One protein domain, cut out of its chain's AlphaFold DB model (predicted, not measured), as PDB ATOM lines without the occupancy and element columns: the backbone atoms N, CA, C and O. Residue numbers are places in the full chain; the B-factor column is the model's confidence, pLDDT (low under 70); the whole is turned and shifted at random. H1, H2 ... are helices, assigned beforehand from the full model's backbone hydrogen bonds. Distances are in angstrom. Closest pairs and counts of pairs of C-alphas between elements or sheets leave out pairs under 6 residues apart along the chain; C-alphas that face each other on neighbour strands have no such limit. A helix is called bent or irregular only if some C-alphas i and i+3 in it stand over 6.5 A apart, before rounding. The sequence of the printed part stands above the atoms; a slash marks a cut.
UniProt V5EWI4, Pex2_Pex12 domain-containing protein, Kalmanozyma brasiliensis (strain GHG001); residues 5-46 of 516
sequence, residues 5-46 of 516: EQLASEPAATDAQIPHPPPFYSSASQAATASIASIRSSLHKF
ATOM      1  N   GLU A   5     -28.859  -3.464 -45.420       55.34
ATOM      2  CA  GLU A   5     -27.718  -4.297 -45.843       55.34
ATOM      3  C   GLU A   5     -26.363  -3.780 -45.325       55.34
ATOM      4  O   GLU A   5     -25.480  -4.572 -44.987       55.34
ATOM      5  N   GLN A   6     -26.197  -2.460 -45.194       59.41
ATOM      6  CA  GLN A   6     -24.995  -1.846 -44.615       59.41
ATOM      7  C   GLN A   6     -24.920  -2.044 -43.095       59.41
ATOM      8  O   GLN A   6     -23.830  -2.218 -42.566       59.41
ATOM      9  N   LEU A   7     -26.063  -2.076 -42.398       55.69
ATOM     10  CA  LEU A   7     -26.109  -2.432 -40.971       55.69
ATOM     11  C   LEU A   7     -25.868  -3.929 -40.728       55.69
ATOM     12  O   LEU A   7     -25.249  -4.290 -39.736       55.69
ATOM     13  N   ALA A   8     -26.357  -4.804 -41.612       53.78
ATOM     14  CA  ALA A   8     -26.209  -6.254 -41.461       53.78
ATOM     15  C   ALA A   8     -24.794  -6.772 -41.788       53.78
ATOM     16  O   ALA A   8     -24.433  -7.869 -41.372       53.78
ATOM     17  N   SER A   9     -23.999  -6.003 -42.539       53.28
ATOM     18  CA  SER A   9     -22.616  -6.347 -42.908       53.28
ATOM     19  C   SER A   9     -21.570  -5.848 -41.905       53.28
ATOM     20  O   SER A   9     -20.396  -6.202 -42.024       53.28
ATOM     21  N   GLU A  10     -21.976  -5.069 -40.898       51.66
ATOM     22  CA  GLU A  10     -21.088  -4.617 -39.832       51.66
ATOM     23  C   GLU A  10     -20.887  -5.744 -38.801       51.66
ATOM     24  O   GLU A  10     -21.832  -6.125 -38.109       51.66
ATOM     25  N   PRO A  11     -19.662  -6.270 -38.616       55.56
ATOM     26  CA  PRO A  11     -19.402  -7.374 -37.684       55.56
ATOM     27  C   PRO A  11     -19.607  -6.995 -36.204       55.56
ATOM     28  O   PRO A  11     -19.529  -7.854 -35.328       55.56
ATOM     29  N   ALA A  12     -19.851  -5.711 -35.919       53.19
ATOM     30  CA  ALA A  12     -20.158  -5.172 -34.597       53.19
ATOM     31  C   ALA A  12     -21.666  -4.942 -34.359       53.19
ATOM     32  O   ALA A  12     -22.051  -4.597 -33.238       53.19
ATOM     33  N   ALA A  13     -22.518  -5.126 -35.374       46.88
ATOM     34  CA  ALA A  13     -23.958  -4.974 -35.229       46.88
ATOM     35  C   ALA A  13     -24.513  -6.131 -34.388       46.88
ATOM     36  O   ALA A  13     -24.479  -7.299 -34.774       46.88
ATOM     37  N   THR A  14     -25.013  -5.809 -33.199       53.59
ATOM     38  CA  THR A  14     -25.705  -6.788 -32.356       53.59
ATOM     39  C   THR A  14     -27.178  -6.843 -32.759       53.59
ATOM     40  O   THR A  14     -27.795  -5.798 -32.959       53.59
ATOM     41  N   ASP A  15     -27.774  -8.041 -32.820       49.00
ATOM     42  CA  ASP A  15     -29.198  -8.285 -33.160       49.00
ATOM     43  C   ASP A  15     -30.205  -7.414 -32.373       49.00
ATOM     44  O   ASP A  15     -31.371  -7.290 -32.744       49.00
ATOM     45  N   ALA A  16     -29.776  -6.788 -31.274       53.34
ATOM     46  CA  ALA A  16     -30.575  -5.872 -30.469       53.34
ATOM     47  C   ALA A  16     -30.816  -4.489 -31.116       53.34
ATOM     48  O   ALA A  16     -31.680  -3.755 -30.639       53.34
ATOM     49  N   GLN A  17     -30.066  -4.111 -32.156       52.81
ATOM     50  CA  GLN A  17     -30.108  -2.768 -32.760       52.81
ATOM     51  C   GLN A  17     -30.903  -2.688 -34.068       52.81
ATOM     52  O   GLN A  17     -31.082  -1.591 -34.593       52.81
ATOM     53  N   ILE A  18     -31.406  -3.811 -34.585       57.50
ATOM     54  CA  ILE A  18     -32.161  -3.852 -35.839       57.50
ATOM     55  C   ILE A  18     -33.662  -3.930 -35.500       57.50
ATOM     56  O   ILE A  18     -34.125  -4.972 -35.038       57.50
ATOM     57  N   PRO A  19     -34.457  -2.861 -35.722       61.19
ATOM     58  CA  PRO A  19     -35.887  -2.859 -35.401       61.19
ATOM     59  C   PRO A  19     -36.675  -3.912 -36.192       61.19
ATOM     60  O   PRO A  19     -37.692  -4.417 -35.712       61.19
ATOM     61  N   HIS A  20     -36.201  -4.244 -37.400       65.50
ATOM     62  CA  HIS A  20     -36.832  -5.189 -38.316       65.50
ATOM     63  C   HIS A  20     -35.758  -6.021 -39.031       65.50
ATOM     64  O   HIS A  20     -34.934  -5.441 -39.742       65.50
ATOM     65  N   PRO A  21     -35.739  -7.354 -38.869       70.81
ATOM     66  CA  PRO A  21     -34.774  -8.196 -39.560       70.81
ATOM     67  C   PRO A  21     -34.958  -8.076 -41.084       70.81
ATOM     68  O   PRO A  21     -36.089  -7.904 -41.552       70.81
ATOM     69  N   PRO A  22     -33.873  -8.163 -41.873       79.12
ATOM     70  CA  PRO A  22     -33.942  -8.089 -43.329       79.12
ATOM     71  C   PRO A  22     -34.898  -9.150 -43.909       79.12
ATOM     72  O   PRO A  22     -35.077 -10.220 -43.312       79.12
ATOM     73  N   PRO A  23     -35.510  -8.890 -45.081       77.44
ATOM     74  CA  PRO A  23     -36.639  -9.666 -45.602       77.44
ATOM     75  C   PRO A  23     -36.337 -11.163 -45.740       77.44
ATOM     76  O   PRO A  23     -37.211 -11.980 -45.451       77.44
ATOM     77  N   PHE A  24     -35.095 -11.523 -46.077       83.12
ATOM     78  CA  PHE A  24     -34.636 -12.909 -46.193       83.12
ATOM     79  C   PHE A  24     -34.761 -13.717 -44.884       83.12
ATOM     80  O   PHE A  24     -35.144 -14.881 -44.919       83.12
ATOM     81  N   TYR A  25     -34.506 -13.100 -43.723       81.38
ATOM     82  CA  TYR A  25     -34.574 -13.762 -42.409       81.38
ATOM     83  C   TYR A  25     -35.873 -13.470 -41.645       81.38
ATOM     84  O   TYR A  25     -36.069 -13.967 -40.534       81.38
ATOM     85  N   SER A  26     -36.784 -12.681 -42.221       82.12
ATOM     86  CA  SER A  26     -38.007 -12.229 -41.548       82.12
ATOM     87  C   SER A  26     -38.903 -13.394 -41.100       82.12
ATOM     88  O   SER A  26     -39.315 -13.430 -39.942       82.12
ATOM     89  N   SER A  27     -39.118 -14.401 -41.947       84.00
ATOM     90  CA  SER A  27     -39.935 -15.581 -41.626       84.00
ATOM     91  C   SER A  27     -39.317 -16.445 -40.520       84.00
ATOM     92  O   SER A  27     -40.004 -16.823 -39.570       84.00
ATOM     93  N   ALA A  28     -38.008 -16.700 -40.595       86.31
ATOM     94  CA  ALA A  28     -37.270 -17.450 -39.581       86.31
ATOM     95  C   ALA A  28     -37.257 -16.715 -38.231       86.31
ATOM     96  O   ALA A  28     -37.461 -17.329 -37.183       86.31
ATOM     97  N   SER A  29     -37.088 -15.389 -38.250       83.56
ATOM     98  CA  SER A  29     -37.128 -14.561 -37.044       83.56
ATOM     99  C   SER A  29     -38.512 -14.574 -36.389       83.56
ATOM    100  O   SER A  29     -38.603 -14.767 -35.178       83.56
ATOM    101  N   GLN A  30     -39.588 -14.459 -37.183       85.00
ATOM    102  CA  GLN A  30     -40.974 -14.527 -36.717       85.00
ATOM    103  C   GLN A  30     -41.259 -15.882 -36.071       85.00
ATOM    104  O   GLN A  30     -41.752 -15.916 -34.944       85.00
ATOM    105  N   ALA A  31     -40.858 -16.982 -36.715       88.44
ATOM    106  CA  ALA A  31     -40.980 -18.325 -36.150       88.44
ATOM    107  C   ALA A  31     -40.197 -18.484 -34.830       88.44
ATOM    108  O   ALA A  31     -40.682 -19.103 -33.882       88.44
ATOM    109  N   ALA A  32     -39.011 -17.877 -34.731       87.88
ATOM    110  CA  ALA A  32     -38.178 -17.938 -33.536       87.88
ATOM    111  C   ALA A  32     -38.666 -17.029 -32.390       87.88
ATOM    112  O   ALA A  32     -38.348 -17.314 -31.234       87.88
ATOM    113  N   THR A  33     -39.448 -15.970 -32.645       86.75
ATOM    114  CA  THR A  33     -39.836 -14.987 -31.609       86.75
ATOM    115  C   THR A  33     -40.520 -15.602 -30.390       86.75
ATOM    116  O   THR A  33     -40.180 -15.242 -29.261       86.75
ATOM    117  N   ALA A  34     -41.427 -16.565 -30.586       88.75
ATOM    118  CA  ALA A  34     -42.103 -17.260 -29.491       88.75
ATOM    119  C   ALA A  34     -41.109 -18.068 -28.639       88.75
ATOM    120  O   ALA A  34     -41.150 -18.014 -27.408       88.75
ATOM    121  N   SER A  35     -40.158 -18.750 -29.289       90.12
ATOM    122  CA  SER A  35     -39.095 -19.487 -28.599       90.12
ATOM    123  C   SER A  35     -38.177 -18.542 -27.816       90.12
ATOM    124  O   SER A  35     -37.940 -18.768 -26.634       90.12
ATOM    125  N   ILE A  36     -37.769 -17.414 -28.404       89.00
ATOM    126  CA  ILE A  36     -36.928 -16.399 -27.758       89.00
ATOM    127  C   ILE A  36     -37.659 -15.766 -26.570       89.00
ATOM    128  O   ILE A  36     -37.056 -15.571 -25.517       89.00
ATOM    129  N   ALA A  37     -38.955 -15.472 -26.698       89.38
ATOM    130  CA  ALA A  37     -39.770 -14.953 -25.603       89.38
ATOM    131  C   ALA A  37     -39.895 -15.968 -24.457       89.38
ATOM    132  O   ALA A  37     -39.764 -15.588 -23.294       89.38
ATOM    133  N   SER A  38     -40.066 -17.258 -24.775       90.62
ATOM    134  CA  SER A  38     -40.071 -18.337 -23.777       90.62
ATOM    135  C   SER A  38     -38.707 -18.512 -23.098       90.62
ATOM    136  O   SER A  38     -38.629 -18.672 -21.882       90.62
ATOM    137  N   ILE A  39     -37.609 -18.384 -23.850       87.31
ATOM    138  CA  ILE A  39     -36.252 -18.445 -23.309       87.31
ATOM    139  C   ILE A  39     -36.027 -17.246 -22.389       87.31
ATOM    140  O   ILE A  39     -35.640 -17.442 -21.241       87.31
ATOM    141  N   ARG A  40     -36.360 -16.025 -22.827       85.75
ATOM    142  CA  ARG A  40     -36.274 -14.800 -22.013       85.75
ATOM    143  C   ARG A  40     -37.104 -14.894 -20.740       85.75
ATOM    144  O   ARG A  40     -36.620 -14.514 -19.677       85.75
ATOM    145  N   SER A  41     -38.319 -15.432 -20.823       85.19
ATOM    146  CA  SER A  41     -39.146 -15.652 -19.642       85.19
ATOM    147  C   SER A  41     -38.592 -16.765 -18.759       85.19
ATOM    148  O   SER A  41     -38.787 -16.696 -17.562       85.19
ATOM    149  N   SER A  42     -37.842 -17.737 -19.285       85.06
ATOM    150  CA  SER A  42     -37.163 -18.773 -18.494       85.06
ATOM    151  C   SER A  42     -35.773 -18.377 -17.972       85.06
ATOM    152  O   SER A  42     -35.259 -19.058 -17.088       85.06
ATOM    153  N   LEU A  43     -35.179 -17.267 -18.440       79.75
ATOM    154  CA  LEU A  43     -33.817 -16.840 -18.073       79.75
ATOM    155  C   LEU A  43     -33.615 -16.697 -16.559       79.75
ATOM    156  O   LEU A  43     -32.548 -17.017 -16.048       79.75
ATOM    157  N   HIS A  44     -34.648 -16.278 -15.826       72.94
ATOM    158  CA  HIS A  44     -34.589 -16.148 -14.367       72.94
ATOM    159  C   HIS A  44     -34.483 -17.489 -13.627       72.94
ATOM    160  O   HIS A  44     -34.178 -17.488 -12.438       72.94
ATOM    161  N   LYS A  45     -34.772 -18.616 -14.292       77.19
ATOM    162  CA  LYS A  45     -34.679 -19.966 -13.719       77.19
ATOM    163  C   LYS A  45     -33.278 -20.558 -13.847       77.19
ATOM    164  O   LYS A  45     -32.968 -21.504 -13.128       77.19
ATOM    165  N   PHE A  46     -32.444 -20.039 -14.752       74.38
ATOM    166  CA  PHE A  46     -31.097 -20.567 -14.928       74.38
ATOM    167  C   PHE A  46     -30.203 -20.125 -13.764       74.38
ATOM    168  O   PHE A  46     -30.102 -18.925 -13.493       74.38
TER     169      PHE A  46
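What this domain is: This is residues 5 to 46 of the 516 residues of the protein "Pex2_Pex12 domain-containing protein" of Kalmanozyma brasiliensis (strain GHG001) (UniProt V5EWI4). A single helical turn, H1, and a wide loop, residues 9 to 22, lead into one long kinked helix, H2, which makes most of the length; there is no packed core. The printed part has 42 residues with two named helices, H1 then H2, and no named strand: all helix. It is loose, with a radius of gyration of the C-alphas of 12.5 A, and elongated, spanning 37 by 23 by 13 A.

How they stand to each other: H1, residues 5 to 8, and H2, residues 23 to 45, are apart. H2 has a kink of 50 degrees near residue 31. It is irregular: C-alphas 24 and 27 are 7.5 A apart. In H2, 13 of 19 O i to N i+4 pairs are within hydrogen-bond range; H1 is too short for such a pair.

Where its parts are: H1 begins at C-alpha 5, (-27.718, -4.297, -45.843). H2 measures 33.6 A, from C-alpha 23 at (-36.639, -9.666, -45.602) to C-alpha 45 at (-34.679, -19.966, -13.719).

The domain as a whole: The C-alphas farthest apart, of Gln 6 and Lys 45, are 37.1 A apart. The link from H1 to H2 is long, 14 residues. Residues 9 to 16, 23 to 28 and 31 to 46 stand free. The printed part has no cut. Residues 5 to 20 have pLDDT under 70.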